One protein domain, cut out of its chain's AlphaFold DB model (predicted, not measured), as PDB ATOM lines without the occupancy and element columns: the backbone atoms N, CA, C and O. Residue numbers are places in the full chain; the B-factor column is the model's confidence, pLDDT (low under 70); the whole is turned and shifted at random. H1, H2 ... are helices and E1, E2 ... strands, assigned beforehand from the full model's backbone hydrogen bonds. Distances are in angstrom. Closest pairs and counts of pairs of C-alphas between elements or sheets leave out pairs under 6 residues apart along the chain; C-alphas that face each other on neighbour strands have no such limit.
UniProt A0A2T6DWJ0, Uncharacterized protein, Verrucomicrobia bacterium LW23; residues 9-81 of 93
ATOM      1  N   LEU A   9     237.629 213.283 205.196       76.94
ATOM      2  CA  LEU A   9     238.308 213.667 203.962       76.94
ATOM      3  C   LEU A   9     237.877 215.055 203.460       76.94
ATOM      4  O   LEU A   9     238.715 215.803 202.958       76.94
ATOM      5  N   ASN A  10     236.622 215.463 203.677       76.62
ATOM      6  CA  ASN A  10     236.150 216.802 203.300       76.62
ATOM      7  C   ASN A  10     236.727 217.946 204.148       76.62
ATOM      8  O   ASN A  10     236.620 219.107 203.755       76.62
ATOM      9  N   PHE A  11     237.323 217.652 205.306       76.00
ATOM     10  CA  PHE A  11     237.906 218.665 206.191       76.00
ATOM     11  C   PHE A  11     239.402 218.889 205.957       76.00
ATOM     12  O   PHE A  11     240.037 219.634 206.709       76.00
ATOM     13  N   LEU A  12     239.984 218.266 204.927       76.19
ATOM     14  CA  LEU A  12     241.395 218.448 204.624       76.19
ATOM     15  C   LEU A  12     241.683 219.926 204.287       76.19
ATOM     16  O   LEU A  12     241.044 220.505 203.409       76.19
ATOM     17  N   PRO A  13     242.651 220.559 204.980       68.81
ATOM     18  CA  PRO A  13     242.824 222.014 204.975       68.81
ATOM     19  C   PRO A  13     243.391 222.575 203.666       68.81
ATOM     20  O   PRO A  13     243.450 223.793 203.505       68.81
ATOM     21  N   LEU A  14     243.849 221.716 202.749       70.69
ATOM     22  CA  LEU A  14     244.550 222.127 201.538       70.69
ATOM     23  C   LEU A  14     243.958 221.438 200.299       70.69
ATOM     24  O   LEU A  14     243.986 220.208 200.216       70.69
ATOM     25  N   PRO A  15     243.462 222.207 199.311       76.31
ATOM     26  CA  PRO A  15     243.024 221.642 198.044       76.31
ATOM     27  C   PRO A  15     244.210 221.003 197.308       76.31
ATOM     28  O   PRO A  15     245.284 221.595 197.209       76.31
ATOM     29  N   GLY A  16     244.001 219.797 196.774       81.38
ATOM     30  CA  GLY A  16     244.987 219.081 195.954       81.38
ATOM     31  C   GLY A  16     245.862 218.062 196.690       81.38
ATOM     32  O   GLY A  16     246.651 217.394 196.028       81.38
ATOM     33  N   ILE A  17     245.719 217.898 198.010       86.81
ATOM     34  CA  ILE A  17     246.332 216.771 198.735       86.81
ATOM     35  C   ILE A  17     245.537 215.498 198.444       86.81
ATOM     36  O   ILE A  17     244.320 215.473 198.630       86.81
ATOM     37  N   ARG A  18     246.222 214.436 198.015       87.25
ATOM     38  CA  ARG A  18     245.620 213.127 197.751       87.25
ATOM     39  C   ARG A  18     245.787 212.193 198.943       87.25
ATOM     40  O   ARG A  18     246.832 212.161 199.598       87.25
ATOM     41  N   VAL A  19     244.755 211.403 199.190       88.06
ATOM     42  CA  VAL A  19     244.736 210.348 200.201       88.06
ATOM     43  C   VAL A  19     244.464 209.039 199.464       88.06
ATOM     44  O   VAL A  19     243.455 208.982 198.759       88.06
ATOM     45  N   PRO A  20     245.309 208.002 199.623       91.19
ATOM     46  CA  PRO A  20     246.437 207.877 200.563       91.19
ATOM     47  C   PRO A  20     247.818 208.322 200.018       91.19
ATOM     48  O   PRO A  20     248.845 208.135 200.681       91.19
ATOM     49  N   GLU A  21     247.906 208.850 198.793       90.56
ATOM     50  CA  GLU A  21     249.181 209.024 198.076       90.56
ATOM     51  C   GLU A  21     250.062 210.143 198.606       90.56
ATOM     52  O   GLU A  21     251.275 210.016 198.503       90.56
ATOM     53  N   ASP A  22     249.512 211.213 199.168       89.88
ATOM     54  CA  ASP A  22     250.300 212.315 199.726       89.88
ATOM     55  C   ASP A  22     250.274 212.263 201.260       89.88
ATOM     56  O   ASP A  22     251.312 212.442 201.900       89.88
ATOM     57  N   VAL A  23     249.119 211.931 201.850       88.88
ATOM     58  CA  VAL A  23     248.915 211.802 203.302       88.88
ATOM     59  C   VAL A  23     248.028 210.592 203.613       88.88
ATOM     60  O   VAL A  23     247.022 210.372 202.945       88.88
ATOM     61  N   GLY A  24     248.385 209.826 204.648       89.12
ATOM     62  CA  GLY A  24     247.515 208.797 205.223       89.12
ATOM     63  C   GLY A  24     246.587 209.391 206.283       89.12
ATOM     64  O   GLY A  24     247.028 210.199 207.103       89.12
ATOM     65  N   VAL A  25     245.318 208.993 206.280       87.31
ATOM     66  CA  VAL A  25     244.298 209.510 207.208       87.31
ATOM     67  C   VAL A  25     243.679 208.358 207.983       87.31
ATOM     68  O   VAL A  25     243.342 207.333 207.393       87.31
ATOM     69  N   ILE A  26     243.511 208.541 209.297       87.75
ATOM     70  CA  ILE A  26     242.759 207.613 210.146       87.75
ATOM     71  C   ILE A  26     241.638 208.330 210.895       87.75
ATOM     72  O   ILE A  26     241.822 209.452 211.370       87.75
ATOM     73  N   ASN A  27     240.495 207.662 211.040       85.00
ATOM     74  CA  ASN A  27     239.388 208.118 211.874       85.00
ATOM     75  C   ASN A  27     239.351 207.325 213.188       85.00
ATOM     76  O   ASN A  27     239.084 206.128 213.198       85.00
ATOM     77  N   VAL A  28     239.620 207.981 214.317       82.94
ATOM     78  CA  VAL A  28     239.667 207.323 215.639       82.94
ATOM     79  C   VAL A  28     238.314 207.259 216.353       82.94
ATOM     80  O   VAL A  28     238.227 206.677 217.427       82.94
ATOM     81  N   ALA A  29     237.279 207.870 215.777       74.12
ATOM     82  CA  ALA A  29     235.940 207.956 216.352       74.12
ATOM     83  C   ALA A  29     234.873 207.552 215.320       74.12
ATOM     84  O   ALA A  29     233.785 208.134 215.270       74.12
ATOM     85  N   SER A  30     235.196 206.595 214.441       69.62
ATOM     86  CA  SER A  30     234.268 206.179 213.392       69.62
ATOM     87  C   SER A  30     233.079 205.447 214.012       69.62
ATOM     88  O   SER A  30     233.206 204.375 214.607       69.62
ATOM     89  N   ALA A  31     231.900 206.050 213.873       56.69
ATOM     90  CA  ALA A  31     230.637 205.507 214.343       56.69
ATOM     91  C   ALA A  31     229.912 204.802 213.190       56.69
ATOM     92  O   ALA A  31     228.881 205.274 212.714       56.69
ATOM     93  N   GLY A  32     230.439 203.679 212.705       56.91
ATOM     94  CA  GLY A  32     229.677 202.855 211.767       56.91
ATOM     95  C   GLY A  32     230.481 201.848 210.970       56.91
ATOM     96  O   GLY A  32     231.694 201.931 210.854       56.91
ATOM     97  N   THR A  33     229.777 200.882 210.396       52.59
ATOM     98  CA  THR A  33     230.300 199.961 209.390       52.59
ATOM     99  C   THR A  33     230.022 200.563 208.009       52.59
ATOM    100  O   THR A  33     228.875 200.857 207.680       52.59
ATOM    101  N   GLY A  34     231.066 200.798 207.206       56.41
ATOM    102  CA  GLY A  34     230.916 201.262 205.818       56.41
ATOM    103  C   GLY A  34     231.546 202.613 205.461       56.41
ATOM    104  O   GLY A  34     231.317 203.081 204.348       56.41
ATOM    105  N   SER A  35     232.339 203.242 206.337       62.12
ATOM    106  CA  SER A  35     233.243 204.311 205.891       62.12
ATOM    107  C   SER A  35     234.374 203.706 205.060       62.12
ATOM    108  O   SER A  35     234.930 202.675 205.429       62.12
ATOM    109  N   ALA A  36     234.746 204.361 203.959       69.56
ATOM    110  CA  ALA A  36     235.978 204.033 203.235       69.56
ATOM    111  C   ALA A  36     237.242 204.342 204.071       69.56
ATOM    112  O   ALA A  36     238.340 203.932 203.720       69.56
ATOM    113  N   GLU A  37     237.085 205.065 205.179       80.44
ATOM    114  CA  GLU A  37     238.151 205.503 206.074       80.44
ATOM    115  C   GLU A  37     238.709 204.341 206.905       80.44
ATOM    116  O   GLU A  37     237.953 203.622 207.558       80.44
ATOM    117  N   THR A  38     240.035 204.203 206.922       86.81
ATOM    118  CA  THR A  38     240.750 203.372 207.894       86.81
ATOM    119  C   THR A  38     240.652 204.002 209.284       86.81
ATOM    120  O   THR A  38     240.750 205.223 209.425       86.81
ATOM    121  N   GLY A  39     240.532 203.198 210.340       87.69
ATOM    122  CA  GLY A  39     240.673 203.720 211.694       87.69
ATOM    123  C   GLY A  39     240.187 202.811 212.813       87.69
ATOM    124  O   GLY A  39     240.144 201.589 212.684       87.69
ATOM    125  N   ILE A  40     239.850 203.434 213.943       88.38
ATOM    126  CA  ILE A  40     239.340 202.752 215.134       88.38
ATOM    127  C   ILE A  40     237.830 202.951 215.182       88.38
ATOM    128  O   ILE A  40     237.329 204.074 215.250       88.38
ATOM    129  N   HIS A  41     237.118 201.834 215.145       86.25
ATOM    130  CA  HIS A  41     235.673 201.790 215.225       86.25
ATOM    131  C   HIS A  41     235.264 201.529 216.666       86.25
ATOM    132  O   HIS A  41     235.625 200.510 217.264       86.25
ATOM    133  N   GLU A  42     234.492 202.455 217.226       86.75
ATOM    134  CA  GLU A  42     233.935 202.291 218.560       86.75
ATOM    135  C   GLU A  42     232.815 201.248 218.533       86.75
ATOM    136  O   GLU A  42     231.924 201.266 217.675       86.75
ATOM    137  N   ASN A  43     232.807 200.341 219.512       88.81
ATOM    138  CA  ASN A  43     231.703 199.404 219.679       88.81
ATOM    139  C   ASN A  43     230.544 200.075 220.433       88.81
ATOM    140  O   ASN A  43     230.248 199.743 221.580       88.81
ATOM    141  N   ASN A  44     229.896 201.043 219.782       87.94
ATOM    142  CA  ASN A  44     228.852 201.883 220.377       87.94
ATOM    143  C   ASN A  44     227.680 201.080 220.956       87.94
ATOM    144  O   ASN A  44     227.139 201.432 222.005       87.94
ATOM    145  N   GLU A  45     227.317 199.968 220.316       90.69
ATOM    146  CA  GLU A  45     226.288 199.067 220.835       90.69
ATOM    147  C   GLU A  45     226.731 198.405 222.148       90.69
ATOM    148  O   GLU A  45     225.984 198.399 223.129       90.69
ATOM    149  N   LEU A  46     227.966 197.891 222.209       93.44
ATOM    150  CA  LEU A  46     228.512 197.301 223.430       93.44
ATOM    151  C   LEU A  46     228.738 198.345 224.526       93.44
ATOM    152  O   LEU A  46     228.504 198.034 225.694       93.44
ATOM    153  N   ILE A  47     229.143 199.567 224.176       94.12
ATOM    154  CA  ILE A  47     229.247 200.696 225.110       94.12
ATOM    155  C   ILE A  47     227.878 200.953 225.747       94.12
ATOM    156  O   ILE A  47     227.759 200.936 226.973       94.12
ATOM    157  N   GLY A  48     226.827 201.101 224.933       94.75
ATOM    158  CA  GLY A  48     225.460 201.297 225.417       94.75
ATOM    159  C   GLY A  48     224.976 200.138 226.293       94.75
ATOM    160  O   GLY A  48     224.480 200.357 227.398       94.75
ATOM    161  N   ARG A  49     225.192 198.893 225.853       96.88
ATOM    162  CA  ARG A  49     224.853 197.693 226.634       96.88
ATOM    163  C   ARG A  49     225.577 197.658 227.980       96.88
ATOM    164  O   ARG A  49     224.964 197.359 229.002       96.88
ATOM    165  N   THR A  50     226.863 197.991 227.993       96.62
ATOM    166  CA  THR A  50     227.686 198.046 229.209       96.62
ATOM    167  C   THR A  50     227.185 199.121 230.170       96.62
ATOM    168  O   THR A  50     227.044 198.849 231.360       96.62
ATOM    169  N   ALA A  51     226.834 200.305 229.661       95.31
ATOM    170  CA  ALA A  51     226.276 201.385 230.472       95.31
ATOM    171  C   ALA A  51     224.952 200.983 231.149       95.31
ATOM    172  O   ALA A  51     224.774 201.212 232.345       95.31
ATOM    173  N   ILE A  52     224.046 200.324 230.416       96.56
ATOM    174  CA  ILE A  52     222.782 199.828 230.983       96.56
ATOM    175  C   ILE A  52     223.027 198.735 232.028       96.56
ATOM    176  O   ILE A  52     222.407 198.764 233.089       96.56
ATOM    177  N   ASN A  53     223.959 197.812 231.784       95.62
ATOM    178  CA  ASN A  53     224.316 196.786 232.769       95.62
ATOM    179  C   ASN A  53     224.840 197.398 234.079       95.62
ATOM    180  O   ASN A  53     224.485 196.928 235.160       95.62
ATOM    181  N   LEU A  54     225.638 198.467 233.993       93.25
ATOM    182  CA  LEU A  54     226.109 199.228 235.153       93.25
ATOM    183  C   LEU A  54     224.941 199.826 235.946       93.25
ATOM    184  O   LEU A  54     224.878 199.658 237.165       93.25
ATOM    185  N   LEU A  55     223.982 200.449 235.255       93.69
ATOM    186  CA  LEU A  55     222.782 201.006 235.881       93.69
ATOM    187  C   LEU A  55     221.934 199.923 236.567       93.69
ATOM    188  O   LEU A  55     221.517 200.100 237.709       93.69
ATOM    189  N   VAL A  56     221.707 198.782 235.909       95.94
ATOM    190  CA  VAL A  56     220.968 197.649 236.494       95.94
ATOM    191  C   VAL A  56     221.662 197.135 237.758       95.94
ATOM    192  O   VAL A  56     221.005 196.877 238.765       95.94
ATOM    193  N   ALA A  57     222.994 197.037 237.743       93.06
ATOM    194  CA  ALA A  57     223.758 196.609 238.908       93.06
ATOM    195  C   ALA A  57     223.614 197.588 240.088       93.06
ATOM    196  O   ALA A  57     223.505 197.139 241.228       93.06
ATOM    197  N   MET A  58     223.581 198.900 239.827       93.12
ATOM    198  CA  MET A  58     223.308 199.919 240.850       93.12
ATOM    199  C   MET A  58     221.900 199.761 241.436       93.12
ATOM    200  O   MET A  58     221.744 199.732 242.655       93.12
ATOM    201  N   LEU A  59     220.885 199.567 240.585       95.12
ATOM    202  CA  LEU A  59     219.496 199.375 241.022       95.12
ATOM    203  C   LEU A  59     219.332 198.152 241.933       95.12
ATOM    204  O   LEU A  59     218.644 198.232 242.946       95.12
ATOM    205  N   HIS A  60     219.999 197.037 241.621       96.75
ATOM    206  CA  HIS A  60     219.977 195.841 242.472       96.75
ATOM    207  C   HIS A  60     220.626 196.047 243.850       96.75
ATOM    208  O   HIS A  60     220.338 195.280 244.767       96.75
ATOM    209  N   ARG A  61     221.484 197.062 244.010       94.81
ATOM    210  CA  ARG A  61     222.106 197.442 245.289       94.81
ATOM    211  C   ARG A  61     221.411 198.633 245.966       94.81
ATOM    212  O   ARG A  61     221.924 199.128 246.963       94.81
ATOM    213  N   ASP A  62     220.276 199.092 245.424       95.44
ATOM    214  CA  ASP A  62     219.585 200.340 245.803       95.44
ATOM    215  C   ASP A  62     220.522 201.569 245.814       95.44
ATOM    216  O   ASP A  62     220.332 202.532 246.557       95.44
ATOM    217  N   GLU A  63     221.550 201.556 244.960       93.56
ATOM    218  CA  GLU A  63     222.440 202.695 244.748       93.56
ATOM    219  C   GLU A  63     221.764 203.721 243.834       93.56
ATOM    220  O   GLU A  63     221.209 203.387 242.784       93.56
ATOM    221  N   ARG A  64     221.825 204.998 244.223       90.81
ATOM    222  CA  ARG A  64     221.164 206.099 243.511       90.81
ATOM    223  C   ARG A  64     222.104 207.276 243.324       90.81
ATOM    224  O   ARG A  64     222.955 207.550 244.164       90.81
ATOM    225  N   GLY A  65     221.872 208.021 242.248       90.31
ATOM    226  CA  GLY A  65     222.696 209.171 241.897       90.31
ATOM    227  C   GLY A  65     224.079 208.761 241.396       90.31
ATOM    228  O   GLY A  65     224.290 207.634 240.955       90.31
ATOM    229  N   VAL A  66     225.015 209.706 241.424       88.44
ATOM    230  CA  VAL A  66     226.405 209.458 241.028       88.44
ATOM    231  C   VAL A  66     227.120 208.734 242.176       88.44
ATOM    232  O   VAL A  66     227.070 209.234 243.303       88.44
ATOM    233  N   PRO A  67     227.785 207.587 241.931       85.62
ATOM    234  CA  PRO A  67     228.552 206.893 242.962       85.62
ATOM    235  C   PRO A  67     229.603 207.806 243.606       85.62
ATOM    236  O   PRO A  67     230.281 208.555 242.903       85.62
ATOM    237  N   GLN A  68     229.781 207.715 244.931       88.25
ATOM    238  CA  GLN A  68     230.818 208.484 245.641       88.25
ATOM    239  C   GLN A  68     232.227 208.185 245.113       88.25
ATOM    240  O   GLN A  68     233.053 209.091 245.018       88.25
ATOM    241  N   THR A  69     232.477 206.929 244.737       88.62
ATOM    242  CA  THR A  69     233.699 206.505 244.049       88.62
ATOM    243  C   THR A  69     233.354 206.186 242.596       88.62
ATOM    244  O   THR A  69     232.662 205.195 242.350       88.62
ATOM    245  N   PRO A  70     233.812 206.990 241.622       85.88
ATOM    246  CA  PRO A  70     233.580 206.714 240.212       85.88
ATOM    247  C   PRO A  70     234.221 205.391 239.789       85.88
ATOM    248  O   PRO A  70     235.401 205.152 240.045       85.88
ATOM    249  N   ILE A  71     233.449 204.552 239.103       83.88
ATOM    250  CA  ILE A  71     233.948 203.345 238.441       83.88
ATOM    251  C   ILE A  71     233.947 203.618 236.941       83.88
ATOM    252  O   ILE A  71     232.946 204.073 236.389       83.88
ATOM    253  N   GLN A  72     235.069 203.336 236.286       89.62
ATOM    254  CA  GLN A  72     235.201 203.445 234.838       89.62
ATOM    255  C   GLN A  72     235.259 202.048 234.226       89.62
ATOM    256  O   GLN A  72     235.943 201.160 234.732       89.62
ATOM    257  N   THR A  73     234.537 201.855 233.127       91.75
ATOM    258  CA  THR A  73     234.602 200.635 232.324       91.75
ATOM    259  C   THR A  73     234.994 201.021 230.912       91.75
ATOM    260  O   THR A  73     234.325 201.840 230.287       91.75
ATOM    261  N   LEU A  74     236.094 200.443 230.437       94.00
ATOM    262  CA  LEU A  74     236.576 200.625 229.078       94.00
ATOM    263  C   LEU A  74     236.001 199.517 228.197       94.00
ATOM    264  O   LEU A  74     236.120 198.336 228.519       94.00
ATOM    265  N   VAL A  75     235.374 199.915 227.095       93.50
ATOM    266  CA  VAL A  75     235.032 199.021 225.992       93.50
ATOM    267  C   VAL A  75     235.955 199.389 224.845       93.50
ATOM    268  O   VAL A  75     235.876 200.508 224.340       93.50
ATOM    269  N   ASP A  76     236.828 198.465 224.457       91.44
ATOM    270  CA  ASP A  76     237.782 198.721 223.386       91.44
ATOM    271  C   ASP A  76     237.077 198.873 222.032       91.44
ATOM    272  O   ASP A  76     236.120 198.160 221.701       91.44
ATOM    273  N   GLY A  77     237.587 199.812 221.239       88.31
ATOM    274  CA  GLY A  77     237.322 199.861 219.810       88.31
ATOM    275  C   GLY A  77     238.116 198.787 219.070       88.31
ATOM    276  O   GLY A  77     239.024 198.157 219.615       88.31
ATOM    277  N   TYR A  78     237.789 198.587 217.802       87.81
ATOM    278  CA  TYR A  78     238.505 197.659 216.936       87.81
ATOM    279  C   TYR A  78     239.017 198.377 215.696       87.81
ATOM    280  O   TYR A  78     238.403 199.320 215.200       87.81
ATOM    281  N   TRP A  79     240.171 197.932 215.211       89.06
ATOM    282  CA  TRP A  79     240.731 198.436 213.968       89.06
ATOM    283  C   TRP A  79     239.890 197.971 212.783       89.06
ATOM    284  O   TRP A  79     239.530 196.793 212.692       89.06
ATOM    285  N   VAL A  80     239.619 198.886 211.862       86.81
ATOM    286  CA  VAL A  80     239.018 198.595 210.565       86.81
ATOM    287  C   VAL A  80     239.893 199.229 209.502       86.81
ATOM    288  O   VAL A  80     240.116 200.439 209.502       86.81
ATOM    289  N   GLU A  81     240.395 198.390 208.603       86.69
ATOM    290  CA  GLU A  81     241.166 198.851 207.458       86.69
ATOM    291  C   GLU A  81     240.220 199.324 206.351       86.69
ATOM    292  O   GLU A  81     239.321 198.589 205.931       86.69
TER     293      GLU A  81
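What this domain is: This is residues 9 to 81 of the 93 residues of an uncharacterized protein of Verrucomicrobia bacterium LW23 (UniProt A0A2T6DWJ0). With little regular structure, this is a long rod: helix H1 runs out one way from a small sheet, E1 E2 E3, and residues 9 to 26 loop out the other way. Residues 61 to 77 fold back from H1's far end to E3. The 73 printed residues hold E1, E2, H1, E3 in chain order; the sheet is mixed, the class mixed, with 27 residues in named elements. The whole is extended: radius of gyration of the C-alphas 18.7 A, spans 59 by 22 by 15 A.

How they stand to each other: Look first at inner strand E2, residues 39 to 41. E1, residues 27 to 30, is parallel to it at 24 degrees; N 40 and O 27 are within hydrogen-bond range, 2.9 A. E3, residues 78 to 80, is antiparallel to E2 at 130 degrees; N 41 and O 78 are within range, 2.8 A. H1, residues 44 to 60, is not on the sheet; its O i to N i+4 pairs are all within range.

Where its parts are: Find E1's start, C-alpha 27, at (239.388, 208.118, 211.874). E1 spans 5.7 A, E2 6.4 A, E3 6.5 A. From C-alpha 44 at (228.852, 201.883, 220.377), H1 runs 24.6 A.

The domain as a whole: The farthest C-alphas, Gly 16 and Asp 62, are 59.0 A apart. The printed part has no cut; H1 to E3 is a long link. Residues 13 and 30 to 36 are under pLDDT 70.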